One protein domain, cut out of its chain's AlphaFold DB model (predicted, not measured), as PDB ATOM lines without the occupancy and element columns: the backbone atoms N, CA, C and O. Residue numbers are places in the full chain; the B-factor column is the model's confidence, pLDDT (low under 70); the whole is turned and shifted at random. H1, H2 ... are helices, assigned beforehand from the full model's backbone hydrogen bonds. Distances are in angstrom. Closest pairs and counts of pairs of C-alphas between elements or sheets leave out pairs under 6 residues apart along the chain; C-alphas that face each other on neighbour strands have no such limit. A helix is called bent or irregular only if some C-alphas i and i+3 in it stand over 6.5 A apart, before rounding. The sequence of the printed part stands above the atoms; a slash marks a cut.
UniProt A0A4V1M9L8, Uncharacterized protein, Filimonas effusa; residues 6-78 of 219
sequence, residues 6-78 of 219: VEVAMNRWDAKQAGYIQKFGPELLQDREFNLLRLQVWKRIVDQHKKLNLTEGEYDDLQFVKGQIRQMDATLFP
ATOM      1  N   VAL A   6      27.181  46.397 -27.709       89.69
ATOM      2  CA  VAL A   6      26.308  46.189 -28.870       89.69
ATOM      3  C   VAL A   6      25.360  47.375 -29.019       89.69
ATOM      4  O   VAL A   6      25.287  47.964 -30.099       89.69
ATOM      5  N   GLU A   7      24.734  47.796 -27.923       92.06
ATOM      6  CA  GLU A   7      23.865  48.973 -27.872       92.06
ATOM      7  C   GLU A   7      24.614  50.247 -28.299       92.06
ATOM      8  O   GLU A   7      24.133  51.014 -29.134       92.06
ATOM      9  N   VAL A   8      25.847  50.451 -27.820       92.75
ATOM     10  CA  VAL A   8      26.684  51.588 -28.248       92.75
ATOM     11  C   VAL A   8      26.945  51.560 -29.756       92.75
ATOM     12  O   VAL A   8      26.905  52.606 -30.411       92.75
ATOM     13  N   ALA A   9      27.222  50.388 -30.329       91.31
ATOM     14  CA  ALA A   9      27.441  50.253 -31.767       91.31
ATOM     15  C   ALA A   9      26.168  50.559 -32.576       91.31
ATOM     16  O   ALA A   9      26.257  51.222 -33.614       91.31
ATOM     17  N   MET A  10      25.001  50.132 -32.086       92.19
ATOM     18  CA  MET A  10      23.698  50.449 -32.679       92.19
ATOM     19  C   MET A  10      23.406  51.950 -32.618       92.19
ATOM     20  O   MET A  10      23.188  52.566 -33.657       92.19
ATOM     21  N   ASN A  11      23.548  52.568 -31.445       92.56
ATOM     22  CA  ASN A  11      23.306  53.999 -31.246       92.56
ATOM     23  C   ASN A  11      24.211  54.874 -32.131       92.56
ATOM     24  O   ASN A  11      23.778  55.894 -32.671       92.56
ATOM     25  N   ARG A  12      25.470  54.464 -32.344       91.38
ATOM     26  CA  ARG A  12      26.377  55.141 -33.291       91.38
ATOM     27  C   ARG A  12      25.869  55.080 -34.728       91.38
ATOM     28  O   ARG A  12      26.050  56.043 -35.471       91.38
ATOM     29  N   TRP A  13      25.300  53.950 -35.140       92.12
ATOM     30  CA  TRP A  13      24.698  53.830 -36.463       92.12
ATOM     31  C   TRP A  13      23.426  54.668 -36.571       92.12
ATOM     32  O   TRP A  13      23.287  55.407 -37.541       92.12
ATOM     33  N   ASP A  14      22.555  54.629 -35.567       90.69
ATOM     34  CA  ASP A  14      21.295  55.374 -35.578       90.69
ATOM     35  C   ASP A  14      21.527  56.887 -35.651       90.69
ATOM     36  O   ASP A  14      20.858  57.577 -36.419       90.69
ATOM     37  N   ALA A  15      22.552  57.400 -34.963       92.69
ATOM     38  CA  ALA A  15      22.973  58.794 -35.092       92.69
ATOM     39  C   ALA A  15      23.415  59.147 -36.526       92.69
ATOM     40  O   ALA A  15      23.053  60.200 -37.055       92.69
ATOM     41  N   LYS A  16      24.165  58.258 -37.194       90.75
ATOM     42  CA  LYS A  16      24.556  58.454 -38.603       90.75
ATOM     43  C   LYS A  16      23.347  58.392 -39.529       90.75
ATOM     44  O   LYS A  16      23.216  59.235 -40.411       90.75
ATOM     45  N   GLN A  17      22.460  57.424 -39.317       89.44
ATOM     46  CA  GLN A  17      21.224  57.267 -40.075       89.44
ATOM     47  C   GLN A  17      20.348  58.516 -39.963       89.44
ATOM     48  O   GLN A  17      19.880  59.009 -40.984       89.44
ATOM     49  N   ALA A  18      20.184  59.070 -38.759       90.62
ATOM     50  CA  ALA A  18      19.468  60.324 -38.547       90.62
ATOM     51  C   ALA A  18      20.092  61.476 -39.352       90.62
ATOM     52  O   ALA A  18      19.372  62.222 -40.008       90.62
ATOM     53  N   GLY A  19      21.426  61.568 -39.388       90.38
ATOM     54  CA  GLY A  19      22.134  62.547 -40.218       90.38
ATOM     55  C   GLY A  19      21.917  62.357 -41.725       90.38
ATOM     56  O   GLY A  19      21.838  63.338 -42.460       90.38
ATOM     57  N   TYR A  20      21.791  61.116 -42.203       87.56
ATOM     58  CA  TYR A  20      21.443  60.843 -43.601       87.56
ATOM     59  C   TYR A  20      19.985  61.207 -43.908       87.56
ATOM     60  O   TYR A  20      19.730  61.884 -44.899       87.56
ATOM     61  N   ILE A  21      19.046  60.842 -43.032       89.62
ATOM     62  CA  ILE A  21      17.623  61.190 -43.167       89.62
ATOM     63  C   ILE A  21      17.430  62.709 -43.160       89.62
ATOM     64  O   ILE A  21      16.659  63.235 -43.953       89.62
ATOM     65  N   GLN A  22      18.164  63.436 -42.315       91.12
ATOM     66  CA  GLN A  22      18.104  64.897 -42.278       91.12
ATOM     67  C   GLN A  22      18.563  65.535 -43.600       91.12
ATOM     68  O   GLN A  22      18.048  66.581 -43.982       91.12
ATOM     69  N   LYS A  23      19.532  64.924 -44.292       88.19
ATOM     70  CA  LYS A  23      20.103  65.451 -45.543       88.19
ATOM     71  C   LYS A  23      19.301  65.078 -46.786       88.19
ATOM     72  O   LYS A  23      19.184  65.897 -47.687       88.19
ATOM     73  N   PHE A  24      18.811  63.844 -46.848       87.75
ATOM     74  CA  PHE A  24      18.207  63.267 -48.055       87.75
ATOM     75  C   PHE A  24      16.698  63.019 -47.922       87.75
ATOM     76  O   PHE A  24      16.060  62.609 -48.884       87.75
ATOM     77  N   GLY A  25      16.121  63.276 -46.748       91.12
ATOM     78  CA  GLY A  25      14.707  63.064 -46.460       91.12
ATOM     79  C   GLY A  25      14.382  61.663 -45.918       91.12
ATOM     80  O   GLY A  25      15.225  60.759 -45.912       91.12
ATOM     81  N   PRO A  26      13.141  61.462 -45.435       90.62
ATOM     82  CA  PRO A  26      12.688  60.188 -44.866       90.62
ATOM     83  C   PRO A  26      12.535  59.072 -45.910       90.62
ATOM     84  O   PRO A  26      12.593  57.893 -45.558       90.62
ATOM     85  N   GLU A  27      12.388  59.424 -47.189       90.25
ATOM     86  CA  GLU A  27      12.261  58.480 -48.308       90.25
ATOM     87  C   GLU A  27      13.498  57.593 -48.477       90.25
ATOM     88  O   GLU A  27      13.393  56.461 -48.948       90.25
ATOM     89  N   LEU A  28      14.658  58.043 -47.984       88.19
ATOM     90  CA  LEU A  28      15.904  57.280 -47.988       88.19
ATOM     91  C   LEU A  28      15.761  55.901 -47.317       88.19
ATOM     92  O   LEU A  28      16.449  54.952 -47.679       88.19
ATOM     93  N   LEU A  29      14.846  55.753 -46.353       86.12
ATOM     94  CA  LEU A  29      14.585  54.465 -45.702       86.12
ATOM     95  C   LEU A  29      13.898  53.442 -46.618       86.12
ATOM     96  O   LEU A  29      13.953  52.245 -46.336       86.12
ATOM     97  N   GLN A  30      13.257  53.894 -47.694       87.50
ATOM     98  CA  GLN A  30      12.641  53.035 -48.704       87.50
ATOM     99  C   GLN A  30      13.624  52.689 -49.828       87.50
ATOM    100  O   GLN A  30      13.432  51.691 -50.523       87.50
ATOM    101  N   ASP A  31      14.706  53.460 -49.969       87.31
ATOM    102  CA  ASP A  31      15.733  53.214 -50.972       87.31
ATOM    103  C   ASP A  31      16.409  51.855 -50.739       87.31
ATOM    104  O   ASP A  31      16.871  51.497 -49.647       87.31
ATOM    105  N   ARG A  32      16.462  51.065 -51.809       84.75
ATOM    106  CA  ARG A  32      17.088  49.750 -51.820       84.75
ATOM    107  C   ARG A  32      18.584  49.834 -51.532       84.75
ATOM    108  O   ARG A  32      19.099  48.984 -50.803       84.75
ATOM    109  N   GLU A  33      19.285  50.815 -52.091       84.44
ATOM    110  CA  GLU A  33      20.736  50.952 -51.925       84.44
ATOM    111  C   GLU A  33      21.092  51.329 -50.489       84.44
ATOM    112  O   GLU A  33      21.984  50.731 -49.876       84.44
ATOM    113  N   PHE A  34      20.318  52.241 -49.903       87.50
ATOM    114  CA  PHE A  34      20.472  52.601 -48.502       87.50
ATOM    115  C   PHE A  34      20.163  51.424 -47.565       87.50
ATOM    116  O   PHE A  34      20.899  51.166 -46.607       87.50
ATOM    117  N   ASN A  35      19.132  50.635 -47.873       86.62
ATOM    118  CA  ASN A  35      18.838  49.416 -47.125       86.62
ATOM    119  C   ASN A  35      19.949  48.359 -47.257       86.62
ATOM    120  O   ASN A  35      20.270  47.685 -46.275       86.62
ATOM    121  N   LEU A  36      20.607  48.238 -48.415       87.19
ATOM    122  CA  LEU A  36      21.796  47.388 -48.560       87.19
ATOM    123  C   LEU A  36      22.956  47.878 -47.684       87.19
ATOM    124  O   LEU A  36      23.626  47.057 -47.051       87.19
ATOM    125  N   LEU A  37      23.185  49.192 -47.609       88.38
ATOM    126  CA  LEU A  37      24.195  49.776 -46.723       88.38
ATOM    127  C   LEU A  37      23.890  49.458 -45.253       88.38
ATOM    128  O   LEU A  37      24.747  48.929 -44.540       88.38
ATOM    129  N   ARG A  38      22.656  49.708 -44.809       88.75
ATOM    130  CA  ARG A  38      22.204  49.428 -43.439       88.75
ATOM    131  C   ARG A  38      22.358  47.949 -43.077       88.75
ATOM    132  O   ARG A  38      22.930  47.621 -42.038       88.75
ATOM    133  N   LEU A  39      21.956  47.051 -43.977       90.25
ATOM    134  CA  LEU A  39      22.140  45.607 -43.828       90.25
ATOM    135  C   LEU A  39      23.615  45.227 -43.609       90.25
ATOM    136  O   LEU A  39      23.926  44.355 -42.794       90.25
ATOM    137  N   GLN A  40      24.543  45.866 -44.326       88.50
ATOM    138  CA  GLN A  40      25.975  45.610 -44.153       88.50
ATOM    139  C   GLN A  40      26.509  46.092 -42.815       88.50
ATOM    140  O   GLN A  40      27.338  45.407 -42.212       88.50
ATOM    141  N   VAL A  41      26.056  47.257 -42.357       90.19
ATOM    142  CA  VAL A  41      26.456  47.788 -41.054       90.19
ATOM    143  C   VAL A  41      26.002  46.845 -39.950       90.19
ATOM    144  O   VAL A  41      26.810  46.464 -39.107       90.19
ATOM    145  N   TRP A  42      24.760  46.368 -40.005       91.06
ATOM    146  CA  TRP A  42      24.251  45.409 -39.028       91.06
ATOM    147  C   TRP A  42      25.009  44.080 -39.057       91.06
ATOM    148  O   TRP A  42      25.409  43.580 -38.007       91.06
ATOM    149  N   LYS A  43      25.307  43.539 -40.247       91.69
ATOM    150  CA  LYS A  43      26.159  42.342 -40.385       91.69
ATOM    151  C   LYS A  43      27.542  42.554 -39.764       91.69
ATOM    152  O   LYS A  43      28.026  41.678 -39.052       91.69
ATOM    153  N   ARG A  44      28.144  43.732 -39.957       89.75
ATOM    154  CA  ARG A  44      29.431  44.095 -39.347       89.75
ATOM    155  C   ARG A  44      29.350  44.142 -37.821       89.75
ATOM    156  O   ARG A  44      30.248  43.611 -37.176       89.75
ATOM    157  N   ILE A  45      28.298  44.737 -37.254       89.81
ATOM    158  CA  ILE A  45      28.089  44.771 -35.795       89.81
ATOM    159  C   ILE A  45      28.022  43.342 -35.252       89.81
ATOM    160  O   ILE A  45      28.717  43.024 -34.286       89.81
ATOM    161  N   VAL A  46      27.269  42.457 -35.916       91.88
ATOM    162  CA  VAL A  46      27.192  41.046 -35.518       91.88
ATOM    163  C   VAL A  46      28.553  40.364 -35.601       91.88
ATOM    164  O   VAL A  46      28.961  39.689 -34.660       91.88
ATOM    165  N   ASP A  47      29.282  40.552 -36.699       91.00
ATOM    166  CA  ASP A  47      30.591  39.928 -36.895       91.00
ATOM    167  C   ASP A  47      31.643  40.387 -35.880       91.00
ATOM    168  O   ASP A  47      32.472  39.574 -35.467       91.00
ATOM    169  N   GLN A  48      31.591  41.652 -35.454       88.75
ATOM    170  CA  GLN A  48      32.479  42.209 -34.432       88.75
ATOM    171  C   GLN A  48      32.222  41.609 -33.045       88.75
ATOM    172  O   GLN A  48      33.170  41.390 -32.295       88.75
ATOM    173  N   HIS A  49      30.962  41.311 -32.715       90.25
ATOM    174  CA  HIS A  49      30.569  40.917 -31.360       90.25
ATOM    175  C   HIS A  49      30.315  39.408 -31.200       90.25
ATOM    176  O   HIS A  49      30.325  38.907 -30.083       90.25
ATOM    177  N   LYS A  50      30.173  38.634 -32.289       88.38
ATOM    178  CA  LYS A  50      29.838  37.192 -32.225       88.38
ATOM    179  C   LYS A  50      30.888  36.291 -31.562       88.38
ATOM    180  O   LYS A  50      30.562  35.159 -31.229       88.38
ATOM    181  N   LYS A  51      32.146  36.734 -31.468       84.81
ATOM    182  CA  LYS A  51      33.262  35.960 -30.881       84.81
ATOM    183  C   LYS A  51      33.660  36.446 -29.486       84.81
ATOM    184  O   LYS A  51      34.659  35.979 -28.949       84.81
ATOM    185  N   LEU A  52      32.939  37.422 -28.943       86.94
ATOM    186  CA  LEU A  52      33.230  37.988 -27.634       86.94
ATOM    187  C   LEU A  52      32.435  37.248 -26.559       86.94
ATOM    188  O   LEU A  52      31.375  36.689 -26.834       86.94
ATOM    189  N   ASN A  53      32.933  37.292 -25.325       90.31
ATOM    190  CA  ASN A  53      32.123  36.957 -24.161       90.31
ATOM    191  C   ASN A  53      31.150  38.120 -23.948       90.31
ATOM    192  O   ASN A  53      31.579  39.238 -23.643       90.31
ATOM    193  N   LEU A  54      29.873  37.863 -24.223       89.88
ATOM    194  CA  LEU A  54      28.798  38.847 -24.157       89.88
ATOM    195  C   LEU A  54      28.093  38.733 -22.811       89.88
ATOM    196  O   LEU A  54      27.890  37.625 -22.310       89.88
ATOM    197  N   THR A  55      27.702  39.871 -22.248       92.81
ATOM    198  CA  THR A  55      26.746  39.889 -21.135       92.81
ATOM    199  C   THR A  55      25.350  39.495 -21.634       92.81
ATOM    200  O   THR A  55      25.094  39.485 -22.838       92.81
ATOM    201  N   GLU A  56      24.428  39.159 -20.727       90.62
ATOM    202  CA  GLU A  56      23.052  38.784 -21.093       90.62
ATOM    203  C   GLU A  56      22.364  39.878 -21.930       90.62
ATOM    204  O   GLU A  56      21.823  39.592 -22.996       90.62
ATOM    205  N   GLY A  57      22.497  41.147 -21.526       90.56
ATOM    206  CA  GLY A  57      21.956  42.279 -22.286       90.56
ATOM    207  C   GLY A  57      22.591  42.438 -23.672       90.56
ATOM    208  O   GLY A  57      21.891  42.658 -24.657       90.56
ATOM    209  N   GLU A  58      23.909  42.251 -23.783       91.69
ATOM    210  CA  GLU A  58      24.595  42.293 -25.080       91.69
ATOM    211  C   GLU A  58      24.168  41.142 -25.998       91.69
ATOM    212  O   GLU A  58      24.092  41.308 -27.218       91.69
ATOM    213  N   TYR A  59      23.908  39.963 -25.429       92.38
ATOM    214  CA  TYR A  59      23.423  38.811 -26.175       92.38
ATOM    215  C   TYR A  59      22.024  39.066 -26.740       92.38
ATOM    216  O   TYR A  59      21.805  38.822 -27.931       92.38
ATOM    217  N   ASP A  60      21.109  39.585 -25.922       93.38
ATOM    218  CA  ASP A  60      19.742  39.912 -26.334       93.38
ATOM    219  C   ASP A  60      19.729  40.951 -27.461       93.38
ATOM    220  O   ASP A  60      19.093  40.735 -28.501       93.38
ATOM    221  N   ASP A  61      20.520  42.019 -27.333       92.31
ATOM    222  CA  ASP A  61      20.658  43.030 -28.384       92.31
ATOM    223  C   ASP A  61      21.268  42.447 -29.661       92.31
ATOM    224  O   ASP A  61      20.823  42.732 -30.776       92.31
ATOM    225  N   LEU A  62      22.254  41.557 -29.533       93.19
ATOM    226  CA  LEU A  62      22.831  40.880 -30.689       93.19
ATOM    227  C   LEU A  62      21.798  39.992 -31.402       93.19
ATOM    228  O   LEU A  62      21.805  39.908 -32.636       93.19
ATOM    229  N   GLN A  63      20.910  39.321 -30.660       92.62
ATOM    230  CA  GLN A  63      19.807  38.546 -31.241       92.62
ATOM    231  C   GLN A  63      18.774  39.448 -31.912       92.62
ATOM    232  O   GLN A  63      18.310  39.119 -33.009       92.62
ATOM    233  N   PHE A  64      18.479  40.607 -31.324       93.00
ATOM    234  CA  PHE A  64      17.647  41.622 -31.959       93.00
ATOM    235  C   PHE A  64      18.238  42.056 -33.308       93.00
ATOM    236  O   PHE A  64      17.558  41.956 -34.334       93.00
ATOM    237  N   VAL A  65      19.527  42.419 -33.352       92.56
ATOM    238  CA  VAL A  65      20.219  42.794 -34.600       92.56
ATOM    239  C   VAL A  65      20.183  41.649 -35.620       92.56
ATOM    240  O   VAL A  65      19.947  41.878 -36.807       92.56
ATOM    241  N   LYS A  66      20.352  40.393 -35.191       93.31
ATOM    242  CA  LYS A  66      20.211  39.228 -36.086       93.31
ATOM    243  C   LYS A  66      18.798  39.094 -36.653       93.31
ATOM    244  O   LYS A  66      18.658  38.796 -37.840       93.31
ATOM    245  N   GLY A  67      17.763  39.293 -35.839       92.88
ATOM    246  CA  GLY A  67      16.368  39.268 -36.290       92.88
ATOM    247  C   GLY A  67      16.097  40.346 -37.336       92.88
ATOM    248  O   GLY A  67      15.550  40.070 -38.403       92.88
ATOM    249  N   GLN A  68      16.597  41.544 -37.072       91.31
ATOM    250  CA  GLN A  68      16.534  42.698 -37.953       91.31
ATOM    251  C   GLN A  68      17.260  42.463 -39.299       91.31
ATOM    252  O   GLN A  68      16.699  42.719 -40.366       91.31
ATOM    253  N   ILE A  69      18.450  41.849 -39.285       92.06
ATOM    254  CA  ILE A  69      19.149  41.403 -40.507       92.06
ATOM    255  C   ILE A  69      18.301  40.417 -41.311       92.06
ATOM    256  O   ILE A  69      18.244  40.538 -42.530       92.06
ATOM    257  N   ARG A  70      17.660  39.435 -40.662       90.50
ATOM    258  CA  ARG A  70      16.829  38.434 -41.357       90.50
ATOM    259  C   ARG A  70      15.632  39.080 -42.049       90.50
ATOM    260  O   ARG A  70      15.356  38.736 -43.194       90.50
ATOM    261  N   GLN A  71      14.964  40.017 -41.377       90.25
ATOM    262  CA  GLN A  71      13.846  40.767 -41.954       90.25
ATOM    263  C   GLN A  71      14.304  41.568 -43.178       90.25
ATOM    264  O   GLN A  71      13.705  41.454 -44.242       90.25
ATOM    265  N   MET A  72      15.419  42.294 -43.071       88.62
ATOM    266  CA  MET A  72      15.965  43.053 -44.198       88.62
ATOM    267  C   MET A  72      16.445  42.168 -45.354       88.62
ATOM    268  O   MET A  72      16.166  42.488 -46.506       88.62
ATOM    269  N   ASP A  73      17.149  41.063 -45.076       86.88
ATOM    270  CA  ASP A  73      17.590  40.114 -46.111       86.88
ATOM    271  C   ASP A  73      16.370  39.545 -46.861       86.88
ATOM    272  O   ASP A  73      16.412  39.448 -48.086       86.88
ATOM    273  N   ALA A  74      15.282  39.213 -46.157       87.38
ATOM    274  CA  ALA A  74      14.053  38.706 -46.770       87.38
ATOM    275  C   ALA A  74      13.356  39.754 -47.655       87.38
ATOM    276  O   ALA A  74      12.895  39.420 -48.746       87.38
ATOM    277  N   THR A  75      13.324  41.017 -47.222       88.44
ATOM    278  CA  THR A  75      12.734  42.123 -47.993       88.44
ATOM    279  C   THR A  75      13.578  42.495 -49.215       88.44
ATOM    280  O   THR A  75      13.039  42.726 -50.294       88.44
ATOM    281  N   LEU A  76      14.907  42.545 -49.075       86.12
ATOM    282  CA  LEU A  76      15.826  42.944 -50.151       86.12
ATOM    283  C   LEU A  76      16.036  41.854 -51.206       86.12
ATOM    284  O   LEU A  76      16.344  42.165 -52.364       86.12
ATOM    285  N   PHE A  77      15.899  40.591 -50.802       86.69
ATOM    286  CA  PHE A  77      16.161  39.420 -51.629       86.69
ATOM    287  C   PHE A  77      15.011  38.400 -51.540       86.69
ATOM    288  O   PHE A  77      15.212  37.291 -51.038       86.69
ATOM    289  N   PRO A  78      13.814  38.724 -52.058       83.56
ATOM    290  CA  PRO A  78      12.690  37.797 -52.031       83.56
ATOM    291  C   PRO A  78      12.903  36.613 -52.995       83.56
ATOM    292  O   PRO A  78      13.231  36.783 -54.175       83.56
TER     293      PRO A  78
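Overview. This is residues 6 to 78 of the 219 residues of an uncharacterized protein of Filimonas effusa (UniProt A0A4V1M9L8). Three long helices make a flat, zigzag shape: H1 runs one way, H3 comes back beside its first part, and H4 folds back on H3 as a helical hairpin. The first residues of H1 meet the start of H4 and the last part of H3, while the other end of H1 stands off from the hairpin, with the short H2 at the turn between H1 and H3. The printed part has 73 residues, with four named helices in the order H1, H2, H3, H4 and no named strand; its class is all helix. It is only just compact, close to loose, with a radius of gyration of the C-alphas of 13.0 A, and spans 38 by 29 by 15 A.

Arrangement. H1, residues 6 to 24, and H2, residues 26 to 29, touch only at the corner, with the C-alphas of Ile 21 and Leu 28 closest at 6.4 A. H1, with residues 6 to 13 alone, touches H3, residues 32 to 49, of which 41 to 49 alone take part; the closest C-alphas, of Ala 9 and Ile 45, are 6.8 A apart, at a shallow tilt of 17 degrees, opposite ways. H2 and H3 are close but not clearly touching; the C-alphas of Leu 28 and Phe 34, the closest, are 6.6 A apart. H3 and H4, residues 56 to 76, form a hairpin and touch at a shallow tilt of 29 degrees, opposite ways, with the C-alphas of Leu 39 and Ile 69 closest at 6.1 A. H1, with residues 6 to 7 alone, touches residues 58 to 62 of H4 at a steep tilt of 39 degrees, the same way; the closest C-alphas, of Val 6 and Glu 58, are 5.7 A apart. H2 and H4 are apart. In H1, H3 and H4 every O i to N i+4 pair is within hydrogen-bond range; H2 is too short for such a pair.

Along the chain. H1 begins at C-alpha 6, (26.308, 46.189, -28.870), and is 26.9 A long. H2 is neither bent nor irregular, but only just: C-alphas 26 and 29 are 6.1 A apart. H3 is 26.0 A long from C-alpha 32, (17.088, 49.750, -51.820). H4 is 30.2 A long and ends at C-alpha 76, (15.826, 42.944, -50.151).

Size, cuts and confidence. The C-alphas farthest apart, of Gly 25 and Asn 53, are 38.5 A apart. The printed part has no cut, and its links are tight from H1 to H2 and from H2 to H3, and short from H3 to H4. The mean pLDDT of the printed part is 89.8, and no printed residue is under 70.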